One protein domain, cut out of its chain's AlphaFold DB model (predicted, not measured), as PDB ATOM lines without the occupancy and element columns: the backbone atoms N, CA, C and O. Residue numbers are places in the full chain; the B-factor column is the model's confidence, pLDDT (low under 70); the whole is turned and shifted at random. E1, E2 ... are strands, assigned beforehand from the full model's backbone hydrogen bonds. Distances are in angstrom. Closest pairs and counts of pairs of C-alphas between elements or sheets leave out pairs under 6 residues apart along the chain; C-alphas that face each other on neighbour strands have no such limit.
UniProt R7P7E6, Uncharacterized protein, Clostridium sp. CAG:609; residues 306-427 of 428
ATOM      1  N   VAL A 306     -38.682  42.477 -35.940       83.38
ATOM      2  CA  VAL A 306     -39.541  43.158 -34.962       83.38
ATOM      3  C   VAL A 306     -39.940  44.529 -35.496       83.38
ATOM      4  O   VAL A 306     -39.112  45.227 -36.074       83.38
ATOM      5  N   SER A 307     -41.199  44.920 -35.311       81.06
ATOM      6  CA  SER A 307     -41.689  46.244 -35.693       81.06
ATOM      7  C   SER A 307     -42.088  47.062 -34.472       81.06
ATOM      8  O   SER A 307     -42.620  46.543 -33.491       81.06
ATOM      9  N   PHE A 308     -41.826  48.362 -34.554       78.94
ATOM     10  CA  PHE A 308     -42.169  49.343 -33.533       78.94
ATOM     11  C   PHE A 308     -42.858  50.529 -34.207       78.94
ATOM     12  O   PHE A 308     -42.385  51.017 -35.230       78.94
ATOM     13  N   ASN A 309     -43.951  51.023 -33.627       68.56
ATOM     14  CA  ASN A 309     -44.714  52.127 -34.222       68.56
ATOM     15  C   ASN A 309     -44.041  53.495 -34.035       68.56
ATOM     16  O   ASN A 309     -44.220  54.387 -34.860       68.56
ATOM     17  N   LEU A 310     -43.319  53.688 -32.925       70.12
ATOM     18  CA  LEU A 310     -42.650  54.947 -32.605       70.12
ATOM     19  C   LEU A 310     -41.314  54.662 -31.921       70.12
ATOM     20  O   LEU A 310     -41.287  54.072 -30.839       70.12
ATOM     21  N   ILE A 311     -40.220  55.082 -32.556       78.19
ATOM     22  CA  ILE A 311     -38.864  54.830 -32.069       78.19
ATOM     23  C   ILE A 311     -38.049  56.112 -31.978       78.19
ATOM     24  O   ILE A 311     -38.107  56.965 -32.864       78.19
ATOM     25  N   GLU A 312     -37.231  56.203 -30.935       77.12
ATOM     26  CA  GLU A 312     -36.137  57.167 -30.838       77.12
ATOM     27  C   GLU A 312     -34.809  56.412 -30.809       77.12
ATOM     28  O   GLU A 312     -34.665  55.416 -30.101       77.12
ATOM     29  N   THR A 313     -33.839  56.865 -31.603       78.94
ATOM     30  CA  THR A 313     -32.529  56.211 -31.724       78.94
ATOM     31  C   THR A 313     -31.432  57.162 -31.280       78.94
ATOM     32  O   THR A 313     -31.430  58.335 -31.653       78.94
ATOM     33  N   HIS A 314     -30.498  56.658 -30.481       77.94
ATOM     34  CA  HIS A 314     -29.395  57.438 -29.930       77.94
ATOM     35  C   HIS A 314     -28.083  56.705 -30.152       77.94
ATOM     36  O   HIS A 314     -28.007  55.511 -29.879       77.94
ATOM     37  N   TYR A 315     -27.047  57.415 -30.602       77.06
ATOM     38  CA  TYR A 315     -25.742  56.833 -30.923       77.06
ATOM     39  C   TYR A 315     -24.652  57.337 -29.985       77.06
ATOM     40  O   TYR A 315     -24.638  58.508 -29.605       77.06
ATOM     41  N   TYR A 316     -23.702  56.459 -29.672       78.94
ATOM     42  CA  TYR A 316     -22.531  56.795 -28.870       78.94
ATOM     43  C   TYR A 316     -21.309  57.082 -29.746       78.94
ATOM     44  O   TYR A 316     -21.071  56.415 -30.754       78.94
ATOM     45  N   SER A 317     -20.517  58.074 -29.336       74.44
ATOM     46  CA  SER A 317     -19.257  58.462 -29.987       74.44
ATOM     47  C   SER A 317     -18.006  58.085 -29.187       74.44
ATOM     48  O   SER A 317     -16.898  58.200 -29.710       74.44
ATOM     49  N   TYR A 318     -18.174  57.649 -27.937       80.94
ATOM     50  CA  TYR A 318     -17.091  57.287 -27.025       80.94
ATOM     51  C   TYR A 318     -16.933  55.767 -26.949       80.94
ATOM     52  O   TYR A 318     -17.903  55.041 -27.148       80.94
ATOM     53  N   ASP A 319     -15.717  55.316 -26.638       85.56
ATOM     54  CA  ASP A 319     -15.339  53.905 -26.466       85.56
ATOM     55  C   ASP A 319     -14.848  53.626 -25.027       85.56
ATOM     56  O   ASP A 319     -13.991  52.771 -24.802       85.56
ATOM     57  N   ASP A 320     -15.331  54.408 -24.056       90.75
ATOM     58  CA  ASP A 320     -14.902  54.388 -22.655       90.75
ATOM     59  C   ASP A 320     -16.080  54.728 -21.738       90.75
ATOM     60  O   ASP A 320     -16.653  55.817 -21.816       90.75
ATOM     61  N   PHE A 321     -16.461  53.772 -20.896       90.94
ATOM     62  CA  PHE A 321     -17.642  53.838 -20.046       90.94
ATOM     63  C   PHE A 321     -17.326  53.293 -18.659       90.94
ATOM     64  O   PHE A 321     -16.484  52.419 -18.498       90.94
ATOM     65  N   THR A 322     -18.029  53.772 -17.638       88.88
ATOM     66  CA  THR A 322     -17.944  53.213 -16.282       88.88
ATOM     67  C   THR A 322     -19.327  52.765 -15.838       88.88
ATOM     68  O   THR A 322     -20.283  53.531 -15.940       88.88
ATOM     69  N   TYR A 323     -19.430  51.529 -15.351       89.12
ATOM     70  CA  TYR A 323     -20.652  50.966 -14.778       89.12
ATOM     71  C   TYR A 323     -20.302  50.185 -13.510       89.12
ATOM     72  O   TYR A 323     -19.400  49.353 -13.544       89.12
ATOM     73  N   ASN A 324     -20.999  50.462 -12.400       88.12
ATOM     74  CA  ASN A 324     -20.730  49.878 -11.076       88.12
ATOM     75  C   ASN A 324     -19.230  49.864 -10.713       88.12
ATOM     76  O   ASN A 324     -18.673  48.819 -10.389       88.12
ATOM     77  N   ASP A 325     -18.569  51.021 -10.833       87.44
ATOM     78  CA  ASP A 325     -17.140  51.231 -10.537       87.44
ATOM     79  C   ASP A 325     -16.146  50.412 -11.386       87.44
ATOM     80  O   ASP A 325     -14.935  50.467 -11.163       87.44
ATOM     81  N   VAL A 326     -16.624  49.704 -12.414       90.00
ATOM     82  CA  VAL A 326     -15.785  49.023 -13.405       90.00
ATOM     83  C   VAL A 326     -15.766  49.832 -14.695       90.00
ATOM     84  O   VAL A 326     -16.806  50.166 -15.267       90.00
ATOM     85  N   ARG A 327     -14.558  50.143 -15.170       93.44
ATOM     86  CA  ARG A 327     -14.335  50.833 -16.444       93.44
ATOM     87  C   ARG A 327     -14.312  49.830 -17.595       93.44
ATOM     88  O   ARG A 327     -13.500  48.912 -17.588       93.44
ATOM     89  N   TYR A 328     -15.148  50.029 -18.599       93.19
ATOM     90  CA  TYR A 328     -15.190  49.259 -19.835       93.19
ATOM     91  C   TYR A 328     -14.723  50.139 -20.976       93.19
ATOM     92  O   TYR A 328     -15.360  51.148 -21.278       93.19
ATOM     93  N   TYR A 329     -13.610  49.778 -21.600       93.44
ATOM     94  CA  TYR A 329     -13.008  50.644 -22.600       93.44
ATOM     95  C   TYR A 329     -12.262  49.869 -23.672       93.44
ATOM     96  O   TYR A 329     -11.878  48.709 -23.501       93.44
ATOM     97  N   LYS A 330     -12.066  50.535 -24.804       93.56
ATOM     98  CA  LYS A 330     -11.205  50.062 -25.878       93.56
ATOM     99  C   LYS A 330      -9.763  50.503 -25.622       93.56
ATOM    100  O   LYS A 330      -9.484  51.700 -25.598       93.56
ATOM    101  N   ASP A 331      -8.848  49.547 -25.492       92.25
ATOM    102  CA  ASP A 331      -7.404  49.800 -25.434       92.25
ATOM    103  C   ASP A 331      -6.742  49.315 -26.726       92.25
ATOM    104  O   ASP A 331      -6.646  48.114 -26.993       92.25
ATOM    105  N   GLY A 332      -6.354  50.252 -27.592       89.81
ATOM    106  CA  GLY A 332      -5.881  49.930 -28.938       89.81
ATOM    107  C   GLY A 332      -6.934  49.155 -29.741       89.81
ATOM    108  O   GLY A 332      -7.947  49.719 -30.150       89.81
ATOM    109  N   ASN A 333      -6.686  47.866 -29.988       89.62
ATOM    110  CA  ASN A 333      -7.595  46.956 -30.691       89.62
ATOM    111  C   ASN A 333      -8.216  45.881 -29.777       89.62
ATOM    112  O   ASN A 333      -8.694  44.864 -30.282       89.62
ATOM    113  N   LYS A 334      -8.204  46.091 -28.457       92.88
ATOM    114  CA  LYS A 334      -8.732  45.163 -27.451       92.88
ATOM    115  C   LYS A 334      -9.862  45.785 -26.643       92.88
ATOM    116  O   LYS A 334      -9.942  47.005 -26.514       92.88
ATOM    117  N   ALA A 335     -10.714  44.936 -26.077       93.75
ATOM    118  CA  ALA A 335     -11.749  45.344 -25.135       93.75
ATOM    119  C   ALA A 335     -11.330  44.988 -23.708       93.75
ATOM    120  O   ALA A 335     -10.956  43.847 -23.427       93.75
ATOM    121  N   MET A 336     -11.434  45.969 -22.817       94.88
ATOM    122  CA  MET A 336     -10.986  45.894 -21.432       94.88
ATOM    123  C   MET A 336     -12.165  46.059 -20.469       94.88
ATOM    124  O   MET A 336     -13.110  46.797 -20.754       94.88
ATOM    125  N   ALA A 337     -12.085  45.395 -19.316       93.19
ATOM    126  CA  ALA A 337     -12.962  45.581 -18.162       93.19
ATOM    127  C   ALA A 337     -12.103  45.741 -16.896       93.19
ATOM    128  O   ALA A 337     -11.545  44.767 -16.386       93.19
ATOM    129  N   GLY A 338     -11.946  46.973 -16.413       90.56
ATOM    130  CA  GLY A 338     -10.873  47.331 -15.488       90.56
ATOM    131  C   GLY A 338      -9.521  46.974 -16.108       90.56
ATOM    132  O   GLY A 338      -9.275  47.280 -17.272       90.56
ATOM    133  N   ASP A 339      -8.691  46.246 -15.367       90.69
ATOM    134  CA  ASP A 339      -7.386  45.768 -15.847       90.69
ATOM    135  C   ASP A 339      -7.462  44.434 -16.620       90.69
ATOM    136  O   ASP A 339      -6.439  43.876 -17.023       90.69
ATOM    137  N   LYS A 340      -8.666  43.877 -16.814       92.00
ATOM    138  CA  LYS A 340      -8.860  42.564 -17.439       92.00
ATOM    139  C   LYS A 340      -9.104  42.687 -18.944       92.00
ATOM    140  O   LYS A 340     -10.084  43.294 -19.369       92.00
ATOM    141  N   ASP A 341      -8.265  42.015 -19.732       93.31
ATOM    142  CA  ASP A 341      -8.485  41.779 -21.166       93.31
ATOM    143  C   ASP A 341      -9.639  40.778 -21.357       93.31
ATOM    144  O   ASP A 341      -9.644  39.689 -20.767       93.31
ATOM    145  N   LEU A 342     -10.636  41.149 -22.163       92.69
ATOM    146  CA  LEU A 342     -11.801  40.309 -22.456       92.69
ATOM    147  C   LEU A 342     -11.530  39.256 -23.544       92.69
ATOM    148  O   LEU A 342     -12.419  38.469 -23.862       92.69
ATOM    149  N   GLY A 343     -10.317  39.215 -24.105       91.25
ATOM    150  CA  GLY A 343      -9.904  38.225 -25.101       91.25
ATOM    151  C   GLY A 343     -10.451  38.492 -26.504       91.25
ATOM    152  O   GLY A 343     -10.370  37.620 -27.366       91.25
ATOM    153  N   ILE A 344     -11.001  39.683 -26.746       90.50
ATOM    154  CA  ILE A 344     -11.524  40.098 -28.049       90.50
ATOM    155  C   ILE A 344     -10.480  40.989 -28.720       90.50
ATOM    156  O   ILE A 344     -10.098  42.028 -28.183       90.50
ATOM    157  N   SER A 345     -10.026  40.575 -29.900       86.62
ATOM    158  CA  SER A 345      -9.086  41.329 -30.739       86.62
ATOM    159  C   SER A 345      -9.823  42.078 -31.850       86.62
ATOM    160  O   SER A 345     -10.987  41.793 -32.112       86.62
ATOM    161  N   ASN A 346      -9.151  43.026 -32.511       87.88
ATOM    162  CA  ASN A 346      -9.700  43.863 -33.591       87.88
ATOM    163  C   ASN A 346     -10.961  44.646 -33.199       87.88
ATOM    164  O   ASN A 346     -11.854  44.882 -34.012       87.88
ATOM    165  N   VAL A 347     -11.032  45.068 -31.939       89.19
ATOM    166  CA  VAL A 347     -12.168  45.812 -31.402       89.19
ATOM    167  C   VAL A 347     -12.298  47.158 -32.107       89.19
ATOM    168  O   VAL A 347     -11.380  47.978 -32.122       89.19
ATOM    169  N   VAL A 348     -13.465  47.390 -32.695       86.62
ATOM    170  CA  VAL A 348     -13.852  48.636 -33.354       86.62
ATOM    171  C   VAL A 348     -14.528  49.561 -32.354       86.62
ATOM    172  O   VAL A 348     -14.127  50.723 -32.281       86.62
ATOM    173  N   ARG A 349     -15.478  49.045 -31.562       88.56
ATOM    174  CA  ARG A 349     -16.248  49.813 -30.572       88.56
ATOM    175  C   ARG A 349     -16.457  49.053 -29.269       88.56
ATOM    176  O   ARG A 349     -16.619  47.834 -29.295       88.56
ATOM    177  N   VAL A 350     -16.527  49.789 -28.164       91.06
ATOM    178  CA  VAL A 350     -16.981  49.292 -26.854       91.06
ATOM    179  C   VAL A 350     -18.033  50.253 -26.330       91.06
ATOM    180  O   VAL A 350     -17.767  51.441 -26.219       91.06
ATOM    181  N   VAL A 351     -19.218  49.751 -25.999       91.06
ATOM    182  CA  VAL A 351     -20.327  50.558 -25.484       91.06
ATOM    183  C   VAL A 351     -20.951  49.869 -24.285       91.06
ATOM    184  O   VAL A 351     -21.199  48.664 -24.313       91.06
ATOM    185  N   VAL A 352     -21.245  50.648 -23.247       89.62
ATOM    186  CA  VAL A 352     -22.076  50.202 -22.129       89.62
ATOM    187  C   VAL A 352     -23.340  51.049 -22.075       89.62
ATOM    188  O   VAL A 352     -23.272  52.274 -22.018       89.62
ATOM    189  N   GLN A 353     -24.497  50.392 -22.084       85.00
ATOM    190  CA  GLN A 353     -25.806  51.023 -21.952       85.00
ATOM    191  C   GLN A 353     -26.561  50.399 -20.783       85.00
ATOM    192  O   GLN A 353     -27.015  49.255 -20.868       85.00
ATOM    193  N   ASN A 354     -26.772  51.173 -19.719       85.94
ATOM    194  CA  ASN A 354     -27.246  50.641 -18.443       85.94
ATOM    195  C   ASN A 354     -26.339  49.470 -18.041       85.94
ATOM    196  O   ASN A 354     -25.138  49.660 -17.897       85.94
ATOM    197  N   ASN A 355     -26.876  48.255 -17.965       90.50
ATOM    198  CA  ASN A 355     -26.112  47.043 -17.701       90.50
ATOM    199  C   ASN A 355     -25.820  46.200 -18.949       90.50
ATOM    200  O   ASN A 355     -25.498  45.027 -18.821       90.50
ATOM    201  N   ASN A 356     -25.947  46.745 -20.154       92.00
ATOM    202  CA  ASN A 356     -25.674  46.031 -21.398       92.00
ATOM    203  C   ASN A 356     -24.302  46.434 -21.932       92.00
ATOM    204  O   ASN A 356     -24.096  47.591 -22.285       92.00
ATOM    205  N   LEU A 357     -23.384  45.480 -22.015       93.25
ATOM    206  CA  LEU A 357     -22.081  45.626 -22.648       93.25
ATOM    207  C   LEU A 357     -22.171  45.147 -24.096       93.25
ATOM    208  O   LEU A 357     -22.565  44.010 -24.353       93.25
ATOM    209  N   LEU A 358     -21.772  46.009 -25.024       93.75
ATOM    210  CA  LEU A 358     -21.675  45.738 -26.450       93.75
ATOM    211  C   LEU A 358     -20.231  45.972 -26.874       93.75
ATOM    212  O   LEU A 358     -19.672  47.044 -26.653       93.75
ATOM    213  N   ILE A 359     -19.624  44.972 -27.497       92.50
ATOM    214  CA  ILE A 359     -18.273  45.058 -28.036       92.50
ATOM    215  C   ILE A 359     -18.343  44.630 -29.486       92.50
ATOM    216  O   ILE A 359     -18.803  43.539 -29.809       92.50
ATOM    217  N   ILE A 360     -17.866  45.496 -30.361       90.00
ATOM    218  CA  ILE A 360     -17.823  45.233 -31.787       90.00
ATOM    219  C   ILE A 360     -16.389  44.949 -32.172       90.00
ATOM    220  O   ILE A 360     -15.516  45.779 -31.929       90.00
ATOM    221  N   SER A 361     -16.163  43.811 -32.812       88.56
ATOM    222  CA  SER A 361     -14.882  43.447 -33.408       88.56
ATOM    223  C   SER A 361     -15.008  43.357 -34.922       88.56
ATOM    224  O   SER A 361     -16.032  42.895 -35.418       88.56
ATOM    225  N   SER A 362     -13.977  43.796 -35.642       80.75
ATOM    226  CA  SER A 362     -13.836  43.561 -37.076       80.75
ATOM    227  C   SER A 362     -13.095  42.246 -37.300       80.75
ATOM    228  O   SER A 362     -11.924  42.093 -36.945       80.75
ATOM    229  N   GLU A 363     -13.776  41.300 -37.931       67.50
ATOM    230  CA  GLU A 363     -13.210  40.039 -38.396       67.50
ATOM    231  C   GLU A 363     -13.266  40.027 -39.929       67.50
ATOM    232  O   GLU A 363     -14.211  39.537 -40.548       67.50
ATOM    233  N   GLY A 364     -12.268  40.647 -40.569       61.22
ATOM    234  CA  GLY A 364     -12.219  40.772 -42.028       61.22
ATOM    235  C   GLY A 364     -13.365  41.632 -42.573       61.22
ATOM    236  O   GLY A 364     -13.433  42.820 -42.271       61.22
ATOM    237  N   GLN A 365     -14.253  41.033 -43.375       49.69
ATOM    238  CA  GLN A 365     -15.446  41.688 -43.939       49.69
ATOM    239  C   GLN A 365     -16.665  41.687 -42.992       49.69
ATOM    240  O   GLN A 365     -17.704  42.245 -43.344       49.69
ATOM    241  N   TYR A 366     -16.559  41.080 -41.801       60.41
ATOM    242  CA  TYR A 366     -17.644  41.037 -40.814       60.41
ATOM    243  C   TYR A 366     -17.330  41.832 -39.589       60.41
ATOM    244  O   TYR A 366     -16.182  42.120 -39.239       60.41
ATOM    245  N   TYR A 367     -18.423  42.124 -38.910       77.31
ATOM    246  CA  TYR A 367     -18.398  42.598 -37.565       77.31
ATOM    247  C   TYR A 367     -18.960  41.465 -36.706       77.31
ATOM    248  O   TYR A 367     -19.981  40.861 -37.034       77.31
ATOM    249  N   LYS A 368     -18.278  41.136 -35.613       85.69
ATOM    250  CA  LYS A 368     -18.886  40.354 -34.539       85.69
ATOM    251  C   LYS A 368     -19.361  41.309 -33.472       85.69
ATOM    252  O   LYS A 368     -18.586  42.131 -32.976       85.69
ATOM    253  N   LEU A 369     -20.630  41.174 -33.115       89.94
ATOM    254  CA  LEU A 369     -21.184  41.821 -31.945       89.94
ATOM    255  C   LEU A 369     -21.096  40.848 -30.778       89.94
ATOM    256  O   LEU A 369     -21.847  39.879 -30.712       89.94
ATOM    257  N   TYR A 370     -20.198  41.130 -29.847       92.50
ATOM    258  CA  TYR A 370     -20.203  40.500 -28.542       92.50
ATOM    259  C   TYR A 370     -21.120  41.292 -27.623       92.50
ATOM    260  O   TYR A 370     -21.007  42.512 -27.509       92.50
ATOM    261  N   TYR A 371     -22.018  40.591 -26.956       94.44
ATOM    262  CA  TYR A 371     -22.975  41.182 -26.044       94.44
ATOM    263  C   TYR A 371     -22.959  40.451 -24.711       94.44
ATOM    264  O   TYR A 371     -22.837  39.226 -24.644       94.44
ATOM    265  N   SER A 372     -23.123  41.211 -23.635       93.94
ATOM    266  CA  SER A 372     -23.414  40.650 -22.330       93.94
ATOM    267  C   SER A 372     -24.239  41.602 -21.491       93.94
ATOM    268  O   SER A 372     -24.043  42.814 -21.531       93.94
ATOM    269  N   LYS A 373     -25.104  41.038 -20.654       92.56
ATOM    270  CA  LYS A 373     -25.720  41.780 -19.564       92.56
ATOM    271  C   LYS A 373     -24.818  41.676 -18.334       92.56
ATOM    272  O   LYS A 373     -24.643  40.586 -17.790       92.56
ATOM    273  N   ILE A 374     -24.239  42.800 -17.930       92.12
ATOM    274  CA  ILE A 374     -23.436  42.951 -16.721       92.12
ATOM    275  C   ILE A 374     -24.352  42.685 -15.524       92.12
ATOM    276  O   ILE A 374     -25.383  43.342 -15.351       92.12
ATOM    277  N   LYS A 375     -24.004  41.689 -14.714       89.06
ATOM    278  CA  LYS A 375     -24.732  41.391 -13.479       89.06
ATOM    279  C   LYS A 375     -24.308  42.341 -12.360       89.06
ATOM    280  O   LYS A 375     -23.264  42.982 -12.444       89.06
ATOM    281  N   ASP A 376     -25.093  42.398 -11.288       83.69
ATOM    282  CA  ASP A 376     -24.810  43.274 -10.142       83.69
ATOM    283  C   ASP A 376     -23.466  42.959  -9.463       83.69
ATOM    284  O   ASP A 376     -22.827  43.854  -8.919       83.69
ATOM    285  N   ASP A 377     -23.001  41.707  -9.552       81.31
ATOM    286  CA  ASP A 377     -21.686  41.259  -9.073       81.31
ATOM    287  C   ASP A 377     -20.526  41.575 -10.044       81.31
ATOM    288  O   ASP A 377     -19.395  41.139  -9.829       81.31
ATOM    289  N   GLY A 378     -20.801  42.296 -11.136       79.06
ATOM    290  CA  GLY A 378     -19.839  42.632 -12.187       79.06
ATOM    291  C   GLY A 378     -19.508  41.474 -13.133       79.06
ATOM    292  O   GLY A 378     -18.676  41.636 -14.030       79.06
ATOM    293  N   SER A 379     -20.135  40.301 -12.972       85.69
ATOM    294  CA  SER A 379     -19.896  39.161 -13.856       85.69
ATOM    295  C   SER A 379     -20.500  39.376 -15.246       85.69
ATOM    296  O   SER A 379     -21.565  39.972 -15.424       85.69
ATOM    297  N   ILE A 380     -19.785  38.865 -16.249       91.00
ATOM    298  CA  ILE A 380     -20.087  39.020 -17.672       91.00
ATOM    299  C   ILE A 380     -20.063  37.635 -18.306       91.00
ATOM    300  O   ILE A 380     -19.134  36.857 -18.088       91.00
ATOM    301  N   ASN A 381     -21.080  37.344 -19.110       91.62
ATOM    302  CA  ASN A 381     -21.133  36.172 -19.975       91.62
ATOM    303  C   ASN A 381     -21.349  36.634 -21.419       91.62
ATOM    304  O   ASN A 381     -22.448  37.077 -21.759       91.62
ATOM    305  N   LEU A 382     -20.285  36.617 -22.220       92.50
ATOM    306  CA  LEU A 382     -20.317  37.122 -23.588       92.50
ATOM    307  C   LEU A 382     -20.949  36.082 -24.510       92.50
ATOM    308  O   LEU A 382     -20.474  34.952 -24.604       92.50
ATOM    309  N   ILE A 383     -21.988  36.500 -25.221       92.19
ATOM    310  CA  ILE A 383     -22.490  35.819 -26.413       92.19
ATOM    311  C   ILE A 383     -22.088  36.628 -27.640       92.19
ATOM    312  O   ILE A 383     -21.869  37.834 -27.537       92.19
ATOM    313  N   SER A 384     -21.976  35.978 -28.794       89.56
ATOM    314  CA  SER A 384     -21.582  36.638 -30.038       89.56
ATOM    315  C   SER A 384     -22.624  36.442 -31.125       89.56
ATOM    316  O   SER A 384     -23.113  35.329 -31.313       89.56
ATOM    317  N   PHE A 385     -22.875  37.502 -31.883       85.69
ATOM    318  CA  PHE A 385     -23.665  37.486 -33.106       85.69
ATOM    319  C   PHE A 385     -22.776  37.875 -34.283       85.69
ATOM    320  O   PHE A 385     -21.971  38.806 -34.178       85.69
ATOM    321  N   GLU A 386     -22.933  37.179 -35.403       79.44
ATOM    322  CA  GLU A 386     -22.409  37.650 -36.683       79.44
ATOM    323  C   GLU A 386     -23.314  38.776 -37.170       79.44
ATOM    324  O   GLU A 386     -24.530  38.602 -37.223       79.44
ATOM    325  N   VAL A 387     -22.731  39.939 -37.461       76.88
ATOM    326  CA  VAL A 387     -23.476  41.136 -37.855       76.88
ATOM    327  C   VAL A 387     -22.897  41.749 -39.133       76.88
ATOM    328  O   VAL A 387     -21.696  41.604 -39.396       76.88
ATOM    329  N   PRO A 388     -23.720  42.424 -39.964       69.19
ATOM    330  CA  PRO A 388     -23.206  43.167 -41.112       69.19
ATOM    331  C   PRO A 388     -22.264  44.280 -40.644       69.19
ATOM    332  O   PRO A 388     -22.184  44.585 -39.456       69.19
ATOM    333  N   ILE A 389     -21.577  44.935 -41.579       68.81
ATOM    334  CA  ILE A 389     -20.698  46.063 -41.253       68.81
ATOM    335  C   ILE A 389     -21.492  47.134 -40.489       68.81
ATOM    336  O   ILE A 389     -22.477  47.678 -40.999       68.81
ATOM    337  N   ILE A 390     -21.060  47.422 -39.258       75.38
ATOM    338  CA  ILE A 390     -21.726  48.344 -38.331       75.38
ATOM    339  C   ILE A 390     -21.071  49.721 -38.402       75.38
ATOM    340  O   ILE A 390     -19.853  49.836 -38.286       75.38
ATOM    341  N   ASN A 391     -21.878  50.777 -38.540       71.00
ATOM    342  CA  ASN A 391     -21.414  52.168 -38.476       71.00
ATOM    343  C   ASN A 391     -21.863  52.910 -37.208       71.00
ATOM    344  O   ASN A 391     -21.349  53.993 -36.928       71.00
ATOM    345  N   GLY A 392     -22.787  52.337 -36.428       76.06
ATOM    346  CA  GLY A 392     -23.317  52.963 -35.221       76.06
ATOM    347  C   GLY A 392     -23.706  51.956 -34.145       76.06
ATOM    348  O   GLY A 392     -24.217  50.878 -34.435       76.06
ATOM    349  N   VAL A 393     -23.486  52.333 -32.888       85.44
ATOM    350  CA  VAL A 393     -23.909  51.586 -31.694       85.44
ATOM    351  C   VAL A 393     -24.629  52.551 -30.774       85.44
ATOM    352  O   VAL A 393     -24.264  53.727 -30.698       85.44
ATOM    353  N   GLY A 394     -25.669  52.077 -30.107       86.38
ATOM    354  CA  GLY A 394     -26.612  52.974 -29.479       86.38
ATOM    355  C   GLY A 394     -27.685  52.285 -28.666       86.38
ATOM    356  O   GLY A 394     -27.547  51.129 -28.266       86.38
ATOM    357  N   TYR A 395     -28.797  52.993 -28.515       87.56
ATOM    358  CA  TYR A 395     -30.039  52.416 -28.036       87.56
ATOM    359  C   TYR A 395     -31.249  52.908 -28.811       87.56
ATOM    360  O   TYR A 395     -31.299  54.053 -29.267       87.56
ATOM    361  N   LEU A 396     -32.226  52.015 -28.914       89.25
ATOM    362  CA  LEU A 396     -33.538  52.288 -29.469       89.25
ATOM    363  C   LEU A 396     -34.544  52.311 -28.330       89.25
ATOM    364  O   LEU A 396     -34.680  51.321 -27.615       89.25
ATOM    365  N   SER A 397     -35.250  53.422 -28.173       85.81
ATOM    366  CA  SER A 397     -36.373  53.542 -27.250       85.81
ATOM    367  C   SER A 397     -37.678  53.318 -28.001       85.81
ATOM    368  O   SER A 397     -38.020  54.093 -28.891       85.81
ATOM    369  N   ASP A 398     -38.404  52.267 -27.625       84.12
ATOM    370  CA  ASP A 398     -39.812  52.088 -27.963       84.12
ATOM    371  C   ASP A 398     -40.632  53.006 -27.055       84.12
ATOM    372  O   ASP A 398     -40.809  52.755 -25.857       84.12
ATOM    373  N   VAL A 399     -41.107  54.102 -27.641       79.12
ATOM    374  CA  VAL A 399     -41.807  55.164 -26.915       79.12
ATOM    375  C   VAL A 399     -43.182  54.697 -26.430       79.12
ATOM    376  O   VAL A 399     -43.661  55.179 -25.407       79.12
ATOM    377  N   GLN A 400     -43.819  53.736 -27.111       79.38
ATOM    378  CA  GLN A 400     -45.126  53.220 -26.693       79.38
ATOM    379  C   GLN A 400     -45.005  52.304 -25.478       79.38
ATOM    380  O   GLN A 400     -45.788  52.425 -24.536       79.38
ATOM    381  N   ASN A 401     -44.012  51.415 -25.486       79.94
ATOM    382  CA  ASN A 401     -43.818  50.441 -24.412       79.94
ATOM    383  C   ASN A 401     -42.850  50.922 -23.322       79.94
ATOM    384  O   ASN A 401     -42.521  50.155 -22.416       79.94
ATOM    385  N   ASN A 402     -42.383  52.174 -23.403       83.00
ATOM    386  CA  ASN A 402     -41.418  52.786 -22.484       83.00
ATOM    387  C   ASN A 402     -40.212  51.870 -22.200       83.00
ATOM    388  O   ASN A 402     -39.797  51.688 -21.053       83.00
ATOM    389  N   THR A 403     -39.701  51.225 -23.249       85.25
ATOM    390  CA  THR A 403     -38.651  50.205 -23.151       85.25
ATOM    391  C   THR A 403     -37.509  50.575 -24.085       85.25
ATOM    392  O   THR A 403     -37.740  50.968 -25.225       85.25
ATOM    393  N   SER A 404     -36.268  50.448 -23.611       87.75
ATOM    394  CA  SER A 404     -35.073  50.728 -24.410       87.75
ATOM    395  C   SER A 404     -34.272  49.457 -24.644       87.75
ATOM    396  O   SER A 404     -33.974  48.717 -23.706       87.75
ATOM    397  N   TYR A 405     -33.865  49.255 -25.889       91.06
ATOM    398  CA  TYR A 405     -33.080  48.113 -26.325       91.06
ATOM    399  C   TYR A 405     -31.682  48.563 -26.745       91.06
ATOM    400  O   TYR A 405     -31.556  49.601 -27.409       91.06
ATOM    401  N   PRO A 406     -30.632  47.792 -26.419       91.69
ATOM    402  CA  PRO A 406     -29.342  47.948 -27.068       91.69
ATOM    403  C   PRO A 406     -29.502  47.820 -28.567       91.69
ATOM    404  O   PRO A 406     -30.154  46.885 -29.035       91.69
ATOM    405  N   MET A 407     -28.917  48.758 -29.305       89.50
ATOM    406  CA  MET A 407     -29.035  48.793 -30.753       89.50
ATOM    407  C   MET A 407     -27.669  48.855 -31.428       89.50
ATOM    408  O   MET A 407     -26.730  49.496 -30.948       89.50
ATOM    409  N   ILE A 408     -27.606  48.263 -32.611       87.75
ATOM    410  CA  ILE A 408     -26.545  48.487 -33.589       87.75
ATOM    411  C   ILE A 408     -27.176  48.934 -34.905       87.75
ATOM    412  O   ILE A 408     -28.330  48.623 -35.203       87.75
ATOM    413  N   LYS A 409     -26.410  49.678 -35.694       79.88
ATOM    414  CA  LYS A 409     -26.825  50.177 -36.999       79.88
ATOM    415  C   LYS A 409     -25.790  49.833 -38.054       79.88
ATOM    416  O   LYS A 409     -24.607  50.133 -37.886       79.88
ATOM    417  N   SER A 410     -26.233  49.208 -39.136       71.81
ATOM    418  CA  SER A 410     -25.353  48.874 -40.251       71.81
ATOM    419  C   SER A 410     -25.010  50.096 -41.107       71.81
ATOM    420  O   SER A 410     -25.698  51.120 -41.090       71.81
ATOM    421  N   ILE A 411     -23.982  49.955 -41.945       59.03
ATOM    422  CA  ILE A 411     -23.668  50.909 -43.023       59.03
ATOM    423  C   ILE A 411     -24.836  51.114 -44.000       59.03
ATOM    424  O   ILE A 411     -24.986  52.201 -44.550       59.03
ATOM    425  N   THR A 412     -25.699  50.105 -44.160       55.75
ATOM    426  CA  THR A 412     -26.930  50.158 -44.966       55.75
ATOM    427  C   THR A 412     -28.094  50.832 -44.232       55.75
ATOM    428  O   THR A 412     -29.199  50.886 -44.759       55.75
ATOM    429  N   ASN A 413     -27.852  51.388 -43.040       64.06
ATOM    430  CA  ASN A 413     -28.838  51.974 -42.129       64.06
ATOM    431  C   ASN A 413     -29.881  50.993 -41.568       64.06
ATOM    432  O   ASN A 413     -30.834  51.444 -40.932       64.06
ATOM    433  N   ASP A 414     -29.682  49.684 -41.724       72.69
ATOM    434  CA  ASP A 414     -30.499  48.692 -41.031       72.69
ATOM    435  C   ASP A 414     -30.264  48.808 -39.524       72.69
ATOM    436  O   ASP A 414     -29.125  48.918 -39.058       72.69
ATOM    437  N   VAL A 415     -31.351  48.786 -38.759       80.94
ATOM    438  CA  VAL A 415     -31.316  48.843 -37.300       80.94
ATOM    439  C   VAL A 415     -31.543  47.447 -36.747       80.94
ATOM    440  O   VAL A 415     -32.489  46.764 -37.134       80.94
ATOM    441  N   PHE A 416     -30.697  47.042 -35.808       86.69
ATOM    442  CA  PHE A 416     -30.853  45.797 -35.069       86.69
ATOM    443  C   PHE A 416     -30.891  46.104 -33.585       86.69
ATOM    444  O   PHE A 416     -30.173  46.990 -33.116       86.69
ATOM    445  N   ILE A 417     -31.708  45.360 -32.854       91.25
ATOM    446  CA  ILE A 417     -31.798  45.451 -31.404       91.25
ATOM    447  C   ILE A 417     -31.494  44.112 -30.755       91.25
ATOM    448  O   ILE A 417     -31.727  43.059 -31.346       91.25
ATOM    449  N   ILE A 418     -31.007  44.152 -29.520       90.56
ATOM    450  CA  ILE A 418     -30.883  42.956 -28.693       90.56
ATOM    451  C   ILE A 418     -32.049  42.918 -27.713       90.56
ATOM    452  O   ILE A 418     -32.204  43.801 -26.872       90.56
ATOM    453  N   ASP A 419     -32.846  41.861 -27.807       89.19
ATOM    454  CA  ASP A 419     -33.971  41.588 -26.923       89.19
ATOM    455  C   ASP A 419     -33.878  40.143 -26.428       89.19
ATOM    456  O   ASP A 419     -33.826  39.204 -27.222       89.19
ATOM    457  N   ASN A 420     -33.820  39.963 -25.108       85.56
ATOM    458  CA  ASN A 420     -33.687  38.654 -24.458       85.56
ATOM    459  C   ASN A 420     -32.554  37.780 -25.026       85.56
ATOM    460  O   ASN A 420     -32.747  36.594 -25.285       85.56
ATOM    461  N   ASN A 421     -31.359  38.358 -25.203       85.94
ATOM    462  CA  ASN A 421     -30.182  37.681 -25.768       85.94
ATOM    463  C   ASN A 421     -30.376  37.181 -27.214       85.94
ATOM    464  O   ASN A 421     -29.594  36.351 -27.674       85.94
ATOM    465  N   SER A 422     -31.386  37.679 -27.930       87.12
ATOM    466  CA  SER A 422     -31.562  37.475 -29.366       87.12
ATOM    467  C   SER A 422     -31.343  38.793 -30.101       87.12
ATOM    468  O   SER A 422     -31.802  39.845 -29.646       87.12
ATOM    469  N   LEU A 423     -30.628  38.737 -31.224       87.88
ATOM    470  CA  LEU A 423     -30.444  39.874 -32.116       87.88
ATOM    471  C   LEU A 423     -31.580  39.886 -33.142       87.88
ATOM    472  O   LEU A 423     -31.737  38.940 -33.912       87.88
ATOM    473  N   LYS A 424     -32.359  40.965 -33.150       86.69
ATOM    474  CA  LYS A 424     -33.542  41.128 -34.001       86.69
ATOM    475  C   LYS A 424     -33.361  42.303 -34.946       86.69
ATOM    476  O   LYS A 424     -32.868  43.353 -34.529       86.69
ATOM    477  N   LYS A 425     -33.789  42.161 -36.200       83.69
ATOM    478  CA  LYS A 425     -33.822  43.280 -37.147       83.69
ATOM    479  C   LYS A 425     -35.088  44.101 -36.917       83.69
ATOM    480  O   LYS A 425     -36.188  43.556 -36.900       83.69
ATOM    481  N   VAL A 426     -34.936  45.412 -36.789       80.19
ATOM    482  CA  VAL A 426     -36.069  46.334 -36.744       80.19
ATOM    483  C   VAL A 426     -36.562  46.579 -38.163       80.19
ATOM    484  O   VAL A 426     -35.805  47.029 -39.024       80.19
ATOM    485  N   VAL A 427     -37.829  46.267 -38.403       76.12
ATOM    486  CA  VAL A 427     -38.535  46.541 -39.656       76.12
ATOM    487  C   VAL A 427     -39.593  47.611 -39.397       76.12
ATOM    488  O   VAL A 427     -40.308  47.552 -38.397       76.12
TER     489      VAL A 427
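AT A GLANCE: This is residues 306 to 427 of the 428 residues of an uncharacterized protein of Clostridium sp. CAG:609 (UniProt R7P7E6). Three antiparallel sheets stand in a row, face to face in turn: the small sheet E2 to E4 at one end, the four-stranded sheet E5 to E8 in the middle, and a strongly twisted sheet of E9 to E12 with E1 at the other end. The first strand, E1, joins the last sheet along the edge beside E9, and the first and last printed C-alphas are 5.9 A apart. The printed part has 122 residues with twelve named strands, E1 to E12 in order along the chain, and no named helix; the class is all strand. It is compact, with a radius of gyration of the C-alphas of 13.8 A and spans of 42 by 35 by 23 A.

IN THESE COORDINATES: E1 is residues 311 to 315, with C-alpha 311 at (-38.864, 54.830, -32.069). E2 is residues 320 to 323, E3 residues 326 to 331 and E4 residues 334 to 337. E5 is residues 347 to 353, 17.4 A long. E6, residues 356 to 363, is 21.9 A long, and E7, residues 366 to 373, is 22.7 A long, beginning at C-alpha 366 (-17.644, 41.037, -40.814). E8 is residues 383 to 387. E9, residues 390 to 398, is 21.2 A long and bends by 59 degrees at residue 393. E10, residues 403 to 410, is 21.7 A long and bends by 52 degrees at residue 406. E11 is residues 415 to 419, and E12, residues 422 to 427, ends at C-alpha 427 (-38.535, 46.541, -39.656).

HOW THE PARTS SIT: The sheet of order E1, E9, E10, E11, E12 is antiparallel; N 312 and O 397 of E1 and E9 are 3.0 A apart, within hydrogen-bond range. E9 to E12 are a meander, each strand the antiparallel neighbour of the one before, as are E5 to E8 and E2 to E4. In the hairpin E6 and E7, N 359 and O 370 are 2.8 A apart, within hydrogen-bond range; in the hairpin E2 and E3, N 321 and O 328 are 2.9 A apart, also within range. The sheets make a stack of sheets, face to face in turn. The sheets of E9 and E5 have 58 pairs of C-alphas within 10 A; the closest C-alphas of E5 and E9 are those of Val 351 and Val 393, 7.2 A apart. The sheets of E5 and E2 have 51 such pairs; the closest C-alphas of E3 and E5 are those of Lys 330 and Val 350, 5.9 A apart. E1 and E5 are apart.

THE WHOLE: The two C-alphas farthest apart, those of Asn 309 and Asp 339, are 42.1 A apart. The printed part has no cut and no long link. Residues 306 to 307 pair, parallel, with residues 426 to 427 of E12. Mean pLDDT of the printed part is 84.5; residues 309, 363 to 366, 388 to 389 and 411 to 413 are under 70.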